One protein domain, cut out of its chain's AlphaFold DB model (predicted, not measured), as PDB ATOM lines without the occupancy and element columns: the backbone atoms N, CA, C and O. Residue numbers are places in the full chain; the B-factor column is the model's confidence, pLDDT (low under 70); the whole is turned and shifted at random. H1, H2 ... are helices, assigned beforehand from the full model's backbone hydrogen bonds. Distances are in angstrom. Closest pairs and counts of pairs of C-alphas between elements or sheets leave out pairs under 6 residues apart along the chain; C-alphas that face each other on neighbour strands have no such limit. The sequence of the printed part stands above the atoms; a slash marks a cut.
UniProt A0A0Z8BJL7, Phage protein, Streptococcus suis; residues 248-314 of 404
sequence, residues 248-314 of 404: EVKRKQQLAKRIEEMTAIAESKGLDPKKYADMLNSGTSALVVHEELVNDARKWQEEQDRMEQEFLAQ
ATOM      1  N   GLU A 248     130.825 153.264 223.999       94.12
ATOM      2  CA  GLU A 248     129.806 153.366 222.953       94.12
ATOM      3  C   GLU A 248     129.632 154.800 222.450       94.12
ATOM      4  O   GLU A 248     129.553 155.019 221.240       94.12
ATOM      5  N   VAL A 249     129.617 155.786 223.353       94.88
ATOM      6  CA  VAL A 249     129.565 157.207 222.987       94.88
ATOM      7  C   VAL A 249     130.808 157.603 222.188       94.88
ATOM      8  O   VAL A 249     130.669 158.224 221.134       94.88
ATOM      9  N   LYS A 250     132.014 157.189 222.607       94.69
ATOM     10  CA  LYS A 250     133.254 157.425 221.843       94.69
ATOM     11  C   LYS A 250     133.205 156.784 220.452       94.69
ATOM     12  O   LYS A 250     133.571 157.443 219.481       94.69
ATOM     13  N   ARG A 251     132.717 155.543 220.324       91.94
ATOM     14  CA  ARG A 251     132.553 154.855 219.027       91.94
ATOM     15  C   ARG A 251     131.550 155.584 218.128       91.94
ATOM     16  O   ARG A 251     131.859 155.831 216.967       91.94
ATOM     17  N   LYS A 252     130.396 156.001 218.667       92.69
ATOM     18  CA  LYS A 252     129.383 156.795 217.941       92.69
ATOM     19  C   LYS A 252     129.940 158.150 217.484       92.69
ATOM     20  O   LYS A 252     129.733 158.528 216.337       92.69
ATOM     21  N   GLN A 253     130.711 158.844 218.325       93.62
ATOM     22  CA  GLN A 253     131.386 160.099 217.960       93.62
ATOM     23  C   GLN A 253     132.466 159.906 216.884       93.62
ATOM     24  O   GLN A 253     132.578 160.727 215.978       93.62
ATOM     25  N   GLN A 254     133.257 158.831 216.955       93.00
ATOM     26  CA  GLN A 254     134.246 158.504 215.923       93.00
ATOM     27  C   GLN A 254     133.577 158.169 214.585       93.00
ATOM     28  O   GLN A 254     134.022 158.666 213.554       93.00
ATOM     29  N   LEU A 255     132.492 157.387 214.599       91.75
ATOM     30  CA  LEU A 255     131.702 157.091 213.404       91.75
ATOM     31  C   LEU A 255     131.108 158.371 212.799       91.75
ATOM     32  O   LEU A 255     131.264 158.591 211.603       91.75
ATOM     33  N   ALA A 256     130.516 159.246 213.619       93.25
ATOM     34  CA  ALA A 256     129.973 160.528 213.166       93.25
ATOM     35  C   ALA A 256     131.039 161.405 212.485       93.25
ATOM     36  O   ALA A 256     130.799 161.894 211.386       93.25
ATOM     37  N   LYS A 257     132.242 161.519 213.069       94.38
ATOM     38  CA  LYS A 257     133.370 162.235 212.443       94.38
ATOM     39  C   LYS A 257     133.805 161.614 211.115       94.38
ATOM     40  O   LYS A 257     134.088 162.343 210.175       94.38
ATOM     41  N   ARG A 258     133.844 160.280 211.007       91.50
ATOM     42  CA  ARG A 258     134.169 159.610 209.732       91.50
ATOM     43  C   ARG A 258     133.088 159.808 208.675       91.50
ATOM     44  O   ARG A 258     133.430 159.923 207.503       91.50
ATOM     45  N   ILE A 259     131.818 159.870 209.074       92.75
ATOM     46  CA  ILE A 259     130.719 160.222 208.172       92.75
ATOM     47  C   ILE A 259     130.903 161.657 207.679       92.75
ATOM     48  O   ILE A 259     130.973 161.842 206.474       92.75
ATOM     49  N   GLU A 260     131.086 162.623 208.582       93.75
ATOM     50  CA  GLU A 260     131.316 164.042 208.262       93.75
ATOM     51  C   GLU A 260     132.508 164.249 207.307       93.75
ATOM     52  O   GLU A 260     132.384 164.931 206.288       93.75
ATOM     53  N   GLU A 261     133.645 163.597 207.581       92.25
ATOM     54  CA  GLU A 261     134.820 163.599 206.701       92.25
ATOM     55  C   GLU A 261     134.500 163.042 205.303       92.25
ATOM     56  O   GLU A 261     134.859 163.659 204.301       92.25
ATOM     57  N   MET A 262     133.827 161.888 205.202       89.94
ATOM     58  CA  MET A 262     133.513 161.288 203.898       89.94
ATOM     59  C   MET A 262     132.437 162.072 203.137       89.94
ATOM     60  O   MET A 262     132.545 162.205 201.918       89.94
ATOM     61  N   THR A 263     131.435 162.636 203.821       91.38
ATOM     62  CA  THR A 263     130.414 163.475 203.180       91.38
ATOM     63  C   THR A 263     131.021 164.764 202.640       91.38
ATOM     64  O   THR A 263     130.772 165.093 201.486       91.38
ATOM     65  N   ALA A 264     131.898 165.433 203.396       93.12
ATOM     66  CA  ALA A 264     132.576 166.645 202.930       93.12
ATOM     67  C   ALA A 264     133.474 166.380 201.704       93.12
ATOM     68  O   ALA A 264     133.516 167.186 200.771       93.12
ATOM     69  N   ILE A 265     134.164 165.230 201.657       91.31
ATOM     70  CA  ILE A 265     134.930 164.838 200.464       91.31
ATOM     71  C   ILE A 265     133.977 164.563 199.289       91.31
ATOM     72  O   ILE A 265     134.247 165.049 198.191       91.31
ATOM     73  N   ALA A 266     132.860 163.856 199.492       91.44
ATOM     74  CA  ALA A 266     131.879 163.584 198.436       91.44
ATOM     75  C   ALA A 266     131.275 164.876 197.849       91.44
ATOM     76  O   ALA A 266     131.277 165.046 196.629       91.44
ATOM     77  N   GLU A 267     130.868 165.822 198.705       91.50
ATOM     78  CA  GLU A 267     130.388 167.154 198.307       91.50
ATOM     79  C   GLU A 267     131.441 167.904 197.480       91.50
ATOM     80  O   GLU A 267     131.138 168.404 196.397       91.50
ATOM     81  N   SER A 268     132.709 167.899 197.919       91.00
ATOM     82  CA  SER A 268     133.818 168.535 197.185       91.00
ATOM     83  C   SER A 268     134.100 167.922 195.803       91.00
ATOM     84  O   SER A 268     134.800 168.528 194.990       91.00
ATOM     85  N   LYS A 269     133.580 166.715 195.537       89.06
ATOM     86  CA  LYS A 269     133.695 165.986 194.266       89.06
ATOM     87  C   LYS A 269     132.403 165.984 193.442       89.06
ATOM     88  O   LYS A 269     132.393 165.397 192.365       89.06
ATOM     89  N   GLY A 270     131.334 166.628 193.918       84.94
ATOM     90  CA  GLY A 270     130.029 166.641 193.245       84.94
ATOM     91  C   GLY A 270     129.285 165.300 193.276       84.94
ATOM     92  O   GLY A 270     128.425 165.066 192.432       84.94
ATOM     93  N   LEU A 271     129.620 164.414 194.219       91.69
ATOM     94  CA  LEU A 271     128.997 163.098 194.394       91.69
ATOM     95  C   LEU A 271     127.889 163.154 195.456       91.69
ATOM     96  O   LEU A 271     127.943 163.992 196.351       91.69
ATOM     97  N   ASP A 272     126.925 162.223 195.412       90.75
ATOM     98  CA  ASP A 272     125.909 162.089 196.471       90.75
ATOM     99  C   ASP A 272     126.564 161.673 197.807       90.75
ATOM    100  O   ASP A 272     127.044 160.538 197.923       90.75
ATOM    101  N   PRO A 273     126.569 162.537 198.842       90.44
ATOM    102  CA  PRO A 273     127.206 162.230 200.122       90.44
ATOM    103  C   PRO A 273     126.496 161.096 200.868       90.44
ATOM    104  O   PRO A 273     127.116 160.383 201.663       90.44
ATOM    105  N   LYS A 274     125.199 160.897 200.598       92.75
ATOM    106  CA  LYS A 274     124.367 159.926 201.305       92.75
ATOM    107  C   LYS A 274     124.829 158.488 201.068       92.75
ATOM    108  O   LYS A 274     124.870 157.718 202.026       92.75
ATOM    109  N   LYS A 275     125.272 158.150 199.844       92.62
ATOM    110  CA  LYS A 275     125.850 156.831 199.507       92.62
ATOM    111  C   LYS A 275     126.948 156.436 200.505       92.62
ATOM    112  O   LYS A 275     126.917 155.343 201.066       92.62
ATOM    113  N   TYR A 276     127.899 157.334 200.754       90.62
ATOM    114  CA  TYR A 276     129.076 157.057 201.587       90.62
ATOM    115  C   TYR A 276     128.748 157.054 203.086       90.62
ATOM    116  O   TYR A 276     129.290 156.235 203.834       90.62
ATOM    117  N   ALA A 277     127.812 157.904 203.520       90.69
ATOM    118  CA  ALA A 277     127.278 157.882 204.882       90.69
ATOM    119  C   ALA A 277     126.556 156.556 205.194       90.69
ATOM    120  O   ALA A 277     126.810 155.943 206.233       90.69
ATOM    121  N   ASP A 278     125.709 156.074 204.281       93.31
ATOM    122  CA  ASP A 278     124.984 154.807 204.435       93.31
ATOM    123  C   ASP A 278     125.946 153.600 204.430       93.31
ATOM    124  O   ASP A 278     125.790 152.684 205.242       93.31
ATOM    125  N   MET A 279     127.012 153.625 203.615       90.12
ATOM    126  CA  MET A 279     128.066 152.598 203.662       90.12
ATOM    127  C   MET A 279     128.773 152.547 205.029       90.12
ATOM    128  O   MET A 279     128.927 151.459 205.587       90.12
ATOM    129  N   LEU A 280     129.148 153.689 205.616       91.56
ATOM    130  CA  LEU A 280     129.738 153.731 206.963       91.56
ATOM    131  C   LEU A 280     128.763 153.234 208.041       91.56
ATOM    132  O   LEU A 280     129.148 152.438 208.899       91.56
ATOM    133  N   ASN A 281     127.491 153.638 207.971       90.50
ATOM    134  CA  ASN A 281     126.447 153.181 208.894       90.50
ATOM    135  C   ASN A 281     126.177 151.668 208.793       90.50
ATOM    136  O   ASN A 281     125.858 151.039 209.801       90.50
ATOM    137  N   SER A 282     126.353 151.065 207.611       90.88
ATOM    138  CA  SER A 282     126.258 149.609 207.414       90.88
ATOM    139  C   SER A 282     127.442 148.810 207.987       90.88
ATOM    140  O   SER A 282     127.434 147.581 207.940       90.88
ATOM    141  N   GLY A 283     128.463 149.485 208.531       88.44
ATOM    142  CA  GLY A 283     129.674 148.857 209.068       88.44
ATOM    143  C   GLY A 283     130.804 148.673 208.049       88.44
ATOM    144  O   GLY A 283     131.792 148.007 208.357       88.44
ATOM    145  N   THR A 284     130.699 149.265 206.853       90.62
ATOM    146  CA  THR A 284     131.798 149.259 205.874       90.62
ATOM    147  C   THR A 284     132.971 150.091 206.404       90.62
ATOM    148  O   THR A 284     132.773 151.166 206.971       90.62
ATOM    149  N   SER A 285     134.211 149.614 206.242       90.31
ATOM    150  CA  SER A 285     135.378 150.326 206.780       90.31
ATOM    151  C   SER A 285     135.610 151.661 206.064       90.31
ATOM    152  O   SER A 285     135.458 151.763 204.847       90.31
ATOM    153  N   ALA A 286     136.045 152.686 206.804       88.38
ATOM    154  CA  ALA A 286     136.272 154.022 206.242       88.38
ATOM    155  C   ALA A 286     137.313 154.047 205.107       88.38
ATOM    156  O   ALA A 286     137.232 154.902 204.235       88.38
ATOM    157  N   LEU A 287     138.252 153.091 205.081       89.94
ATOM    158  CA  LEU A 287     139.215 152.939 203.988       89.94
ATOM    159  C   LEU A 287     138.521 152.464 202.701       89.94
ATOM    160  O   LEU A 287     138.714 153.076 201.657       89.94
ATOM    161  N   VAL A 288     137.660 151.443 202.789       92.19
ATOM    162  CA  VAL A 288     136.888 150.932 201.639       92.19
ATOM    163  C   VAL A 288     135.899 151.984 201.127       92.19
ATOM    164  O   VAL A 288     135.766 152.164 199.921       92.19
ATOM    165  N   VAL A 289     135.248 152.730 202.028       91.75
ATOM    166  CA  VAL A 289     134.364 153.847 201.644       91.75
ATOM    167  C   VAL A 289     135.148 154.960 200.940       91.75
ATOM    168  O   VAL A 289     134.678 155.486 199.936       91.75
ATOM    169  N   HIS A 290     136.350 155.293 201.419       92.12
ATOM    170  CA  HIS A 290     137.206 156.298 200.791       92.12
ATOM    171  C   HIS A 290     137.720 155.859 199.409       92.12
ATOM    172  O   HIS A 290     137.737 156.662 198.480       92.12
ATOM    173  N   GLU A 291     138.104 154.590 199.249       93.00
ATOM    174  CA  GLU A 291     138.539 154.032 197.964       93.00
ATOM    175  C   GLU A 291     137.405 154.036 196.925       93.00
ATOM    176  O   GLU A 291     137.610 154.472 195.791       93.00
ATOM    177  N   GLU A 292     136.193 153.629 197.316       92.00
ATOM    178  CA  GLU A 292     134.999 153.706 196.464       92.00
ATOM    179  C   GLU A 292     134.686 155.160 196.065       92.00
ATOM    180  O   GLU A 292     134.462 155.439 194.889       92.00
ATOM    181  N   LEU A 293     134.763 156.107 197.011       93.25
ATOM    182  CA  LEU A 293     134.561 157.539 196.755       93.25
ATOM    183  C   LEU A 293     135.574 158.077 195.734       93.25
ATOM    184  O   LEU A 293     135.188 158.740 194.774       93.25
ATOM    185  N   VAL A 294     136.866 157.772 195.892       93.00
ATOM    186  CA  VAL A 294     137.912 158.191 194.941       93.00
ATOM    187  C   VAL A 294     137.693 157.569 193.556       93.00
ATOM    188  O   VAL A 294     137.882 158.243 192.541       93.00
ATOM    189  N   ASN A 295     137.257 156.308 193.494       92.88
ATOM    190  CA  ASN A 295     136.932 155.641 192.235       92.88
ATOM    191  C   ASN A 295     135.722 156.265 191.532       92.88
ATOM    192  O   ASN A 295     135.772 156.471 190.320       92.88
ATOM    193  N   ASP A 296     134.664 156.600 192.265       91.88
ATOM    194  CA  ASP A 296     133.488 157.267 191.707       91.88
ATOM    195  C   ASP A 296     133.769 158.719 191.315       91.88
ATOM    196  O   ASP A 296     133.326 159.149 190.255       91.88
ATOM    197  N   ALA A 297     134.578 159.450 192.089       91.44
ATOM    198  CA  ALA A 297     135.029 160.799 191.738       91.44
ATOM    199  C   ALA A 297     135.802 160.810 190.413       91.44
ATOM    200  O   ALA A 297     135.617 161.707 189.594       91.44
ATOM    201  N   ARG A 298     136.648 159.796 190.183       91.69
ATOM    202  CA  ARG A 298     137.364 159.616 188.915       91.69
ATOM    203  C   ARG A 298     136.405 159.352 187.753       91.69
ATOM    204  O   ARG A 298     136.492 160.058 186.758       91.69
ATOM    205  N   LYS A 299     135.469 158.404 187.892       90.06
ATOM    206  CA  LYS A 299     134.457 158.126 186.852       90.06
ATOM    207  C   LYS A 299     133.606 159.362 186.549       90.06
ATOM    208  O   LYS A 299     133.298 159.623 185.394       90.06
ATOM    209  N   TRP A 300     133.231 160.124 187.579       85.50
ATOM    210  CA  TRP A 300     132.460 161.356 187.429       85.50
ATOM    211  C   TRP A 300     133.246 162.435 186.678       85.50
ATOM    212  O   TRP A 300     132.693 163.064 185.784       85.50
ATOM    213  N   GLN A 301     134.540 162.601 186.972       86.25
ATOM    214  CA  GLN A 301     135.404 163.508 186.214       86.25
ATOM    215  C   GLN A 301     135.554 163.060 184.753       86.25
ATOM    216  O   GLN A 301     135.359 163.867 183.855       86.25
ATOM    217  N   GLU A 302     135.820 161.774 184.503       88.12
ATOM    218  CA  GLU A 302     135.910 161.203 183.148       88.12
ATOM    219  C   GLU A 302     134.599 161.394 182.351       88.12
ATOM    220  O   GLU A 302     134.632 161.644 181.146       88.12
ATOM    221  N   GLU A 303     133.440 161.323 183.016       85.00
ATOM    222  CA  GLU A 303     132.119 161.592 182.433       85.00
ATOM    223  C   GLU A 303     131.905 163.086 182.126       85.00
ATOM    224  O   GLU A 303     131.424 163.418 181.043       85.00
ATOM    225  N   GLN A 304     132.290 163.990 183.038       82.12
ATOM    226  CA  GLN A 304     132.241 165.442 182.813       82.12
ATOM    227  C   GLN A 304     133.154 165.855 181.652       82.12
ATOM    228  O   GLN A 304     132.691 166.525 180.730       82.12
ATOM    229  N   ASP A 305     134.405 165.388 181.645       86.00
ATOM    230  CA  ASP A 305     135.381 165.653 180.584       86.00
ATOM    231  C   ASP A 305     134.877 165.119 179.227       86.00
ATOM    232  O   ASP A 305     135.058 165.766 178.191       86.00
ATOM    233  N   ARG A 306     134.199 163.956 179.210       85.75
ATOM    234  CA  ARG A 306     133.581 163.417 177.989       85.75
ATOM    235  C   ARG A 306     132.401 164.269 177.525       85.75
ATOM    236  O   ARG A 306     132.336 164.582 176.340       85.75
ATOM    237  N   MET A 307     131.507 164.684 178.424       82.62
ATOM    238  CA  MET A 307     130.400 165.580 178.067       82.62
ATOM    239  C   MET A 307     130.892 166.952 177.590       82.62
ATOM    240  O   MET A 307     130.307 167.504 176.661       82.62
ATOM    241  N   GLU A 308     131.975 167.491 178.156       80.62
ATOM    242  CA  GLU A 308     132.592 168.729 177.670       80.62
ATOM    243  C   GLU A 308     133.188 168.538 176.267       80.62
ATOM    244  O   GLU A 308     132.943 169.361 175.385       80.62
ATOM    245  N   GLN A 309     133.888 167.428 176.001       78.81
ATOM    246  CA  GLN A 309     134.384 167.114 174.654       78.81
ATOM    247  C   GLN A 309     133.253 166.884 173.639       78.81
ATOM    248  O   GLN A 309     133.351 167.360 172.508       78.81
ATOM    249  N   GLU A 310     132.170 166.204 174.020       79.06
ATOM    250  CA  GLU A 310     130.985 166.011 173.173       79.06
ATOM    251  C   GLU A 310     130.264 167.347 172.906       79.06
ATOM    252  O   GLU A 310     129.899 167.633 171.763       79.06
ATOM    253  N   PHE A 311     130.136 168.219 173.913       77.25
ATOM    254  CA  PHE A 311     129.588 169.573 173.769       77.25
ATOM    255  C   PHE A 311     130.457 170.450 172.856       77.25
ATOM    256  O   PHE A 311     129.939 171.091 171.939       77.25
ATOM    257  N   LEU A 312     131.781 170.431 173.038       72.19
ATOM    258  CA  LEU A 312     132.740 171.124 172.174       72.19
ATOM    259  C   LEU A 312     132.733 170.571 170.742       72.19
ATOM    260  O   LEU A 312     132.848 171.348 169.799       72.19
ATOM    261  N   ALA A 313     132.537 169.265 170.546       69.62
ATOM    262  CA  ALA A 313     132.387 168.671 169.217       69.62
ATOM    263  C   ALA A 313     131.054 169.050 168.542       69.62
ATOM    264  O   ALA A 313     130.994 169.160 167.317       69.62
ATOM    265  N   GLN A 314     129.992 169.275 169.323       62.34
ATOM    266  CA  GLN A 314     128.654 169.599 168.820       62.34
ATOM    267  C   GLN A 314     128.442 171.108 168.583       62.34
ATOM    268  O   GLN A 314     127.734 171.484 167.648       62.34
TER     269      GLN A 314
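AT A GLANCE: This is residues 248 to 314 of the 404 residues of the protein "Phage protein" of Streptococcus suis (UniProt A0A0Z8BJL7). Two long helices, H3 and H1, run the same way nearly in line but shifted lengthwise, overlapping only between the later part of H1 and the first part of H3; the short helix H2 folds back between them in the chain and packs on both along this overlap, so that the three make a small triangle in cross-section. From this short body the two long helices stick out at opposite ends, H3 with residues 302 to 314 and H1 with residues 248 to 254, and these arms make the length. The printed part has 67 residues, 59 of them in three named helices in the order H1, H2, H3, with no named strand; its class is all helix. The whole is loose, with a radius of gyration of the C-alphas of 15.1 A, and spans 56 by 16 by 13 A.

IN THESE COORDINATES: Begin with the longest helix, H3, residues 286 to 314: find C-alpha 286 at (136.272, 154.022, 206.242), and from there follow the helix for 41.2 A to C-alpha 314 at (128.654, 169.599, 168.820). Next look at H1, residues 248 to 268, which starts at C-alpha 248 at (129.806, 153.366, 222.953) and is 30.2 A long. Between them in the chain you will find H2, residues 273 to 281, 12.6 A from first to last C-alpha.

HOW THE PARTS SIT: Look first at H3, which touches H1 with residues 286 to 297 alone, while H1 touches H3 with residues 258 to 266 alone. Their closest C-alphas are those of Leu 293 and Ala 266, 6.8 A apart, and the two helices run the same way at a shallow tilt of 14 degrees. H3 touches H2 with residues 286 to 293 alone; the closest C-alphas, of Val 289 and Tyr 276, are 6.2 A apart. H2 and H3 form a helical hairpin, running opposite ways at a shallow tilt of 19 degrees. H1 and H2 are also a helical hairpin and touch, opposite ways at a shallow tilt of 25 degrees, with the closest C-alphas, of Thr 263 and Pro 273, 4.6 A apart. The helix packing is mostly aligned, with 3 of 3 touching pairs at a shallow tilt. In the backbones of H1, H2 and H3, every O i to N i+4 pair is within hydrogen-bond range.

THE WHOLE: Find the two C-alphas farthest apart at the ends of the printed part, those of Glu 248 and Gln 314, 56.5 A apart. Without the residues that stand free, the body of 47 residues spans 28 by 16 by 13 A. The printed part has no cut, and both links, H1 to H2 and H2 to H3, are tight, with 4 residues each. The mean pLDDT of the printed part is 89.1, and it is under 70 at residues 313 to 314.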